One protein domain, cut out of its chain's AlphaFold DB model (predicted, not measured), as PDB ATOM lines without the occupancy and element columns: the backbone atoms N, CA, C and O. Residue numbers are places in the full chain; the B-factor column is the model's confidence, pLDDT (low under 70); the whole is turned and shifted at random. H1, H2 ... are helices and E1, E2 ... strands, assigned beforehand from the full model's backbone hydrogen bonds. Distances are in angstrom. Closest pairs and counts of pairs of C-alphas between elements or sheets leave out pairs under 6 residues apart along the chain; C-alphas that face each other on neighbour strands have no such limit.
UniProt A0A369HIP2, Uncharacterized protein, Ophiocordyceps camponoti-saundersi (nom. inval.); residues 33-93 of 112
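AT A GLANCE: This is residues 33 to 93 of the 112 residues of an uncharacterized protein of Ophiocordyceps camponoti-saundersi (nom. inval.) (UniProt A0A369HIP2). Two long helices, H1 and H2, run side by side as a loose, open U, and beyond the far end of H2 a small hairpin of strands, E1 and E2, adds to the length. The printed part has 61 residues, mostly helix by class, in the order H1, H2, E1, E2, and the sheet E1 - E2 is antiparallel. It is extended, with a radius of gyration of the C-alphas of 17.2 A and spans of 55 by 22 by 9 A.

HOW THE PARTS SIT: H1, residues 33 to 49, and H2, residues 57 to 76, are close but not clearly touching, opposite ways at a shallow tilt of 18 degrees; their closest C-alphas, of Lys 49 and Ala 59, are 7.4 A apart. In both, every O i to N i+4 pair is within hydrogen-bond range. E1, residues 80 to 82, and E2, residues 90 to 92, form an antiparallel hairpin, with N 81 and O 91 within hydrogen-bond range at 2.8 A. H1 is apart from both strands.

IN THESE COORDINATES: H1 measures 24.7 A from C-alpha 33 at (-25.626, 38.673, 18.793), H2 28.3 A, and E1 and E2 6.4 A each, E2 ending at C-alpha 92 (-20.027, 28.299, 2.346).

THE WHOLE: The C-alphas of Ser 55 and Asp 86, the farthest apart, are 55.6 A from each other. The printed part has no cut; pLDDT is under 70 at residues 54 to 55, 75 to 76, 83 to 89 and 93.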
ATOM      1  N   PRO A  33     -26.264  37.439  18.322       79.25
ATOM      2  CA  PRO A  33     -25.626  38.673  18.793       79.25
ATOM      3  C   PRO A  33     -25.087  39.536  17.645       79.25
ATOM      4  O   PRO A  33     -25.215  40.760  17.686       79.25
ATOM      5  N   VAL A  34     -24.535  38.918  16.595       79.94
ATOM      6  CA  VAL A  34     -24.044  39.629  15.401       79.94
ATOM      7  C   VAL A  34     -25.214  40.256  14.650       79.94
ATOM      8  O   VAL A  34     -25.139  41.424  14.261       79.94
ATOM      9  N   LEU A  35     -26.321  39.517  14.521       78.06
ATOM     10  CA  LEU A  35     -27.563  40.028  13.951       78.06
ATOM     11  C   LEU A  35     -28.060  41.245  14.743       78.06
ATOM     12  O   LEU A  35     -28.238  42.317  14.172       78.06
ATOM     13  N   THR A  36     -28.187  41.132  16.064       78.75
ATOM     14  CA  THR A  36     -28.659  42.234  16.920       78.75
ATOM     15  C   THR A  36     -27.759  43.470  16.810       78.75
ATOM     16  O   THR A  36     -28.247  44.590  16.653       78.75
ATOM     17  N   ALA A  37     -26.436  43.288  16.822       81.75
ATOM     18  CA  ALA A  37     -25.483  44.386  16.675       81.75
ATOM     19  C   ALA A  37     -25.593  45.081  15.307       81.75
ATOM     20  O   ALA A  37     -25.526  46.312  15.228       81.75
ATOM     21  N   ALA A  38     -25.786  44.314  14.230       78.12
ATOM     22  CA  ALA A  38     -26.001  44.862  12.895       78.12
ATOM     23  C   ALA A  38     -27.289  45.696  12.831       78.12
ATOM     24  O   ALA A  38     -27.277  46.808  12.304       78.12
ATOM     25  N   TRP A  39     -28.377  45.207  13.430       77.88
ATOM     26  CA  TRP A  39     -29.659  45.916  13.467       77.88
ATOM     27  C   TRP A  39     -29.563  47.230  14.239       77.88
ATOM     28  O   TRP A  39     -30.019  48.261  13.745       77.88
ATOM     29  N   THR A  40     -28.901  47.225  15.397       82.69
ATOM     30  CA  THR A  40     -28.655  48.444  16.179       82.69
ATOM     31  C   THR A  40     -27.886  49.484  15.365       82.69
ATOM     32  O   THR A  40     -28.281  50.647  15.329       82.69
ATOM     33  N   LYS A  41     -26.833  49.079  14.641       83.31
ATOM     34  CA  LYS A  41     -26.055  49.994  13.789       83.31
ATOM     35  C   LYS A  41     -26.885  50.581  12.649       83.31
ATOM     36  O   LYS A  41     -26.795  51.778  12.392       83.31
ATOM     37  N   ILE A  42     -27.706  49.761  11.992       80.38
ATOM     38  CA  ILE A  42     -28.613  50.212  10.929       80.38
ATOM     39  C   ILE A  42     -29.616  51.231  11.492       80.38
ATOM     40  O   ILE A  42     -29.796  52.301  10.913       80.38
ATOM     41  N   GLY A  43     -30.214  50.941  12.651       79.75
ATOM     42  CA  GLY A  43     -31.131  51.851  13.337       79.75
ATOM     43  C   GLY A  43     -30.485  53.189  13.716       79.75
ATOM     44  O   GLY A  43     -31.074  54.240  13.459       79.75
ATOM     45  N   CYS A  44     -29.264  53.171  14.262       83.81
ATOM     46  CA  CYS A  44     -28.502  54.388  14.559       83.81
ATOM     47  C   CYS A  44     -28.214  55.202  13.291       83.81
ATOM     48  O   CYS A  44     -28.503  56.394  13.265       83.81
ATOM     49  N   ALA A  45     -27.747  54.559  12.218       80.38
ATOM     50  CA  ALA A  45     -27.439  55.231  10.957       80.38
ATOM     51  C   ALA A  45     -28.673  55.907  10.331       80.38
ATOM     52  O   ALA A  45     -28.588  57.034   9.841       80.38
ATOM     53  N   PHE A  46     -29.840  55.258  10.381       81.44
ATOM     54  CA  PHE A  46     -31.087  55.878   9.926       81.44
ATOM     55  C   PHE A  46     -31.528  57.023  10.834       81.44
ATOM     56  O   PHE A  46     -31.981  58.047  10.331       81.44
ATOM     57  N   ARG A  47     -31.363  56.895  12.154       82.50
ATOM     58  CA  ARG A  47     -31.704  57.957  13.108       82.50
ATOM     59  C   ARG A  47     -30.812  59.191  12.948       82.50
ATOM     60  O   ARG A  47     -31.327  60.300  12.999       82.50
ATOM     61  N   GLU A  48     -29.517  59.021  12.698       82.50
ATOM     62  CA  GLU A  48     -28.590  60.129  12.417       82.50
ATOM     63  C   GLU A  48     -28.983  60.912  11.159       82.50
ATOM     64  O   GLU A  48     -28.825  62.131  11.101       82.50
ATOM     65  N   LYS A  49     -29.523  60.222  10.148       74.62
ATOM     66  CA  LYS A  49     -29.986  60.831   8.893       74.62
ATOM     67  C   LYS A  49     -31.453  61.273   8.930       74.62
ATOM     68  O   LYS A  49     -31.868  62.002   8.036       74.62
ATOM     69  N   ALA A  50     -32.216  60.894   9.958       72.62
ATOM     70  CA  ALA A  50     -33.629  61.250  10.117       72.62
ATOM     71  C   ALA A  50     -33.855  62.736  10.435       72.62
ATOM     72  O   ALA A  50     -34.959  63.235  10.244       72.62
ATOM     73  N   SER A  51     -32.820  63.443  10.900       74.62
ATOM     74  CA  SER A  51     -32.861  64.896  11.114       74.62
ATOM     75  C   SER A  51     -32.802  65.703   9.809       74.62
ATOM     76  O   SER A  51     -32.959  66.921   9.850       74.62
ATOM     77  N   LEU A  52     -32.542  65.057   8.665       74.75
ATOM     78  CA  LEU A  52     -32.511  65.704   7.353       74.75
ATOM     79  C   LEU A  52     -33.927  65.830   6.783       74.75
ATOM     80  O   LEU A  52     -34.755  64.934   6.942       74.75
ATOM     81  N   ASP A  53     -34.188  66.930   6.078       74.19
ATOM     82  CA  ASP A  53     -35.477  67.144   5.423       74.19
ATOM     83  C   ASP A  53     -35.733  66.059   4.352       74.19
ATOM     84  O   ASP A  53     -34.859  65.811   3.511       74.19
ATOM     85  N   PRO A  54     -36.914  65.411   4.342       65.31
ATOM     86  CA  PRO A  54     -37.218  64.307   3.431       65.31
ATOM     87  C   PRO A  54     -37.257  64.717   1.951       65.31
ATOM     88  O   PRO A  54     -37.166  63.848   1.083       65.31
ATOM     89  N   SER A  55     -37.370  66.013   1.642       68.00
ATOM     90  CA  SER A  55     -37.318  66.545   0.278       68.00
ATOM     91  C   SER A  55     -35.915  67.006  -0.135       68.00
ATOM     92  O   SER A  55     -35.714  67.415  -1.284       68.00
ATOM     93  N   SER A  56     -34.930  66.944   0.767       74.94
ATOM     94  CA  SER A  56     -33.546  67.282   0.449       74.94
ATOM     95  C   SER A  56     -32.921  66.239  -0.483       74.94
ATOM     96  O   SER A  56     -33.096  65.028  -0.321       74.94
ATOM     97  N   LYS A  57     -32.096  66.707  -1.429       76.94
ATOM     98  CA  LYS A  57     -31.269  65.844  -2.296       76.94
ATOM     99  C   LYS A  57     -30.363  64.912  -1.479       76.94
ATOM    100  O   LYS A  57     -29.977  63.847  -1.954       76.94
ATOM    101  N   GLU A  58     -30.022  65.301  -0.254       74.31
ATOM    102  CA  GLU A  58     -29.189  64.517   0.660       74.31
ATOM    103  C   GLU A  58     -29.930  63.301   1.226       74.31
ATOM    104  O   GLU A  58     -29.342  62.222   1.324       74.31
ATOM    105  N   ALA A  59     -31.226  63.438   1.525       73.94
ATOM    106  CA  ALA A  59     -32.061  62.332   1.982       73.94
ATOM    107  C   ALA A  59     -32.268  61.297   0.865       73.94
ATOM    108  O   ALA A  59     -32.132  60.096   1.095       73.94
ATOM    109  N   GLN A  60     -32.496  61.751  -0.372       77.69
ATOM    110  CA  GLN A  60     -32.608  60.864  -1.537       77.69
ATOM    111  C   GLN A  60     -31.308  60.090  -1.798       77.69
ATOM    112  O   GLN A  60     -31.344  58.866  -1.927       77.69
ATOM    113  N   LYS A  61     -30.151  60.767  -1.756       81.44
ATOM    114  CA  LYS A  61     -28.836  60.112  -1.862       81.44
ATOM    115  C   LYS A  61     -28.594  59.094  -0.747       81.44
ATOM    116  O   LYS A  61     -28.026  58.034  -1.000       81.44
ATOM    117  N   ALA A  62     -29.018  59.386   0.484       76.25
ATOM    118  CA  ALA A  62     -28.896  58.445   1.596       76.25
ATOM    119  C   ALA A  62     -29.751  57.183   1.378       76.25
ATOM    120  O   ALA A  62     -29.298  56.077   1.672       76.25
ATOM    121  N   ILE A  63     -30.952  57.330   0.809       80.56
ATOM    122  CA  ILE A  63     -31.836  56.208   0.466       80.56
ATOM    123  C   ILE A  63     -31.246  55.364  -0.670       80.56
ATOM    124  O   ILE A  63     -31.249  54.137  -0.581       80.56
ATOM    125  N   GLU A  64     -30.726  55.991  -1.727       83.94
ATOM    126  CA  GLU A  64     -30.033  55.288  -2.818       83.94
ATOM    127  C   GLU A  64     -28.830  54.510  -2.288       83.94
ATOM    128  O   GLU A  64     -28.723  53.303  -2.503       83.94
ATOM    129  N   ARG A  65     -27.998  55.161  -1.469       81.12
ATOM    130  CA  ARG A  65     -26.850  54.519  -0.830       81.12
ATOM    131  C   ARG A  65     -27.263  53.331   0.038       81.12
ATOM    132  O   ARG A  65     -26.597  52.301   0.011       81.12
ATOM    133  N   ALA A  66     -28.361  53.443   0.785       79.44
ATOM    134  CA  ALA A  66     -28.894  52.342   1.582       79.44
ATOM    135  C   ALA A  66     -29.389  51.174   0.709       79.44
ATOM    136  O   ALA A  66     -29.158  50.014   1.054       79.44
ATOM    137  N   LYS A  67     -30.018  51.453  -0.441       82.75
ATOM    138  CA  LYS A  67     -30.436  50.425  -1.412       82.75
ATOM    139  C   LYS A  67     -29.239  49.692  -2.017       82.75
ATOM    140  O   LYS A  67     -29.291  48.468  -2.153       82.75
ATOM    141  N   ASP A  68     -28.168  50.413  -2.331       78.62
ATOM    142  CA  ASP A  68     -26.935  49.827  -2.860       78.62
ATOM    143  C   ASP A  68     -26.244  48.952  -1.821       78.62
ATOM    144  O   ASP A  68     -25.893  47.812  -2.114       78.62
ATOM    145  N   LEU A  69     -26.136  49.431  -0.578       79.81
ATOM    146  CA  LEU A  69     -25.614  48.637   0.535       79.81
ATOM    147  C   LEU A  69     -26.458  47.379   0.771       79.81
ATOM    148  O   LEU A  69     -25.911  46.296   0.952       79.81
ATOM    149  N   ALA A  70     -27.787  47.479   0.705       78.25
ATOM    150  CA  ALA A  70     -28.669  46.323   0.836       78.25
ATOM    151  C   ALA A  70     -28.512  45.328  -0.325       78.25
ATOM    152  O   ALA A  70     -28.644  44.120  -0.126       78.25
ATOM    153  N   ARG A  71     -28.243  45.797  -1.549       76.88
ATOM    154  CA  ARG A  71     -27.906  44.923  -2.682       76.88
ATOM    155  C   ARG A  71     -26.549  44.258  -2.460       76.88
ATOM    156  O   ARG A  71     -26.466  43.041  -2.543       76.88
ATOM    157  N   PHE A  72     -25.539  45.026  -2.072       76.06
ATOM    158  CA  PHE A  72     -24.196  44.528  -1.798       76.06
ATOM    159  C   PHE A  72     -24.188  43.458  -0.702       76.06
ATOM    160  O   PHE A  72     -23.640  42.379  -0.911       76.06
ATOM    161  N   LEU A  73     -24.848  43.708   0.433       74.44
ATOM    162  CA  LEU A  73     -24.947  42.743   1.531       74.44
ATOM    163  C   LEU A  73     -25.672  41.460   1.098       74.44
ATOM    164  O   LEU A  73     -25.289  40.367   1.508       74.44
ATOM    165  N   ARG A  74     -26.682  41.577   0.227       70.75
ATOM    166  CA  ARG A  74     -27.386  40.422  -0.349       70.75
ATOM    167  C   ARG A  74     -26.573  39.658  -1.382       70.75
ATOM    168  O   ARG A  74     -26.839  38.481  -1.553       70.75
ATOM    169  N   CYS A  75     -25.628  40.266  -2.082       67.38
ATOM    170  CA  CYS A  75     -24.820  39.529  -3.053       67.38
ATOM    171  C   CYS A  75     -23.559  38.944  -2.403       67.38
ATOM    172  O   CYS A  75     -23.173  37.834  -2.732       67.38
ATOM    173  N   ASN A  76     -22.967  39.622  -1.415       69.19
ATOM    174  CA  ASN A  76     -21.607  39.305  -0.960       69.19
ATOM    175  C   ASN A  76     -21.524  38.601   0.399       69.19
ATOM    176  O   ASN A  76     -20.546  37.910   0.665       69.19
ATOM    177  N   VAL A  77     -22.515  38.753   1.286       73.75
ATOM    178  CA  VAL A  77     -22.429  38.138   2.622       73.75
ATOM    179  C   VAL A  77     -22.750  36.653   2.524       73.75
ATOM    180  O   VAL A  77     -23.918  36.277   2.414       73.75
ATOM    181  N   VAL A  78     -21.722  35.813   2.572       72.38
ATOM    182  CA  VAL A  78     -21.850  34.359   2.701       72.38
ATOM    183  C   VAL A  78     -21.559  33.943   4.137       72.38
ATOM    184  O   VAL A  78     -20.648  34.468   4.774       72.38
ATOM    185  N   GLN A  79     -22.337  32.996   4.654       71.94
ATOM    186  CA  GLN A  79     -22.024  32.329   5.913       71.94
ATOM    187  C   GLN A  79     -21.409  30.965   5.644       71.94
ATOM    188  O   GLN A  79     -21.908  30.209   4.805       71.94
ATOM    189  N   GLY A  80     -20.343  30.661   6.381       74.50
ATOM    190  CA  GLY A  80     -19.803  29.315   6.487       74.50
ATOM    191  C   GLY A  80     -20.522  28.538   7.582       74.50
ATOM    192  O   GLY A  80     -20.633  29.018   8.705       74.50
ATOM    193  N   GLU A  81     -20.988  27.337   7.265       71.69
ATOM    194  CA  GLU A  81     -21.477  26.369   8.243       71.69
ATOM    195  C   GLU A  81     -20.393  25.318   8.482       71.69
ATOM    196  O   GLU A  81     -19.806  24.789   7.533       71.69
ATOM    197  N   ARG A  82     -20.087  25.029   9.748       73.12
ATOM    198  CA  ARG A  82     -19.074  24.028  10.089       73.12
ATOM    199  C   ARG A  82     -19.657  22.638   9.832       73.12
ATOM    200  O   ARG A  82     -20.673  22.282  10.418       73.12
ATOM    201  N   VAL A  83     -19.035  21.872   8.937       66.56
ATOM    202  CA  VAL A  83     -19.582  20.584   8.463       66.56
ATOM    203  C   VAL A  83     -19.381  19.473   9.495       66.56
ATOM    204  O   VAL A  83     -20.178  18.540   9.562       66.56
ATOM    205  N   HIS A  84     -18.351  19.590  10.337       64.25
ATOM    206  CA  HIS A  84     -18.068  18.649  11.417       64.25
ATOM    207  C   HIS A  84     -17.759  19.379  12.733       64.25
ATOM    208  O   HIS A  84     -17.117  20.434  12.721       64.25
ATOM    209  N   PRO A  85     -18.184  18.833  13.888       63.12
ATOM    210  CA  PRO A  85     -17.882  19.420  15.190       63.12
ATOM    211  C   PRO A  85     -16.376  19.418  15.506       63.12
ATOM    212  O   PRO A  85     -15.927  20.384  16.114       63.12
ATOM    213  N   ASP A  86     -15.616  18.436  15.008       64.62
ATOM    214  CA  ASP A  86     -14.165  18.271  15.234       64.62
ATOM    215  C   ASP A  86     -13.286  18.611  14.012       64.62
ATOM    216  O   ASP A  86     -12.090  18.334  14.010       64.62
ATOM    217  N   GLY A  87     -13.861  19.175  12.944       59.25
ATOM    218  CA  GLY A  87     -13.132  19.477  11.708       59.25
ATOM    219  C   GLY A  87     -13.091  20.966  11.373       59.25
ATOM    220  O   GLY A  87     -14.096  21.664  11.495       59.25
ATOM    221  N   ASP A  88     -11.962  21.425  10.826       67.25
ATOM    222  CA  ASP A  88     -11.754  22.798  10.328       67.25
ATOM    223  C   ASP A  88     -12.392  23.057   8.948       67.25
ATOM    224  O   ASP A  88     -12.063  24.018   8.252       67.25
ATOM    225  N   THR A  89     -13.296  22.181   8.503       68.31
ATOM    226  CA  THR A  89     -13.937  22.297   7.188       68.31
ATOM    227  C   THR A  89     -15.260  23.048   7.301       68.31
ATOM    228  O   THR A  89     -16.215  22.587   7.934       68.31
ATOM    229  N   TYR A  90     -15.323  24.201   6.637       71.00
ATOM    230  CA  TYR A  90     -16.497  25.068   6.581       71.00
ATOM    231  C   TYR A  90     -17.115  25.031   5.181       71.00
ATOM    232  O   TYR A  90     -16.424  25.214   4.179       71.00
ATOM    233  N   LYS A  91     -18.429  24.825   5.102       73.56
ATOM    234  CA  LYS A  91     -19.202  24.892   3.861       73.56
ATOM    235  C   LYS A  91     -19.811  26.279   3.717       73.56
ATOM    236  O   LYS A  91     -20.631  26.686   4.534       73.56
ATOM    237  N   LEU A  92     -19.441  26.997   2.662       70.62
ATOM    238  CA  LEU A  92     -20.027  28.299   2.346       70.62
ATOM    239  C   LEU A  92     -21.419  28.124   1.723       70.62
ATOM    240  O   LEU A  92     -21.605  27.329   0.799       70.62
ATOM    241  N   ARG A  93     -22.405  28.888   2.205       65.06
ATOM    242  CA  ARG A  93     -23.758  28.945   1.627       65.06
ATOM    243  C   ARG A  93     -23.777  29.907   0.436       65.06
ATOM    244  O   ARG A  93     -24.127  31.076   0.567       65.06
TER     245      ARG A  93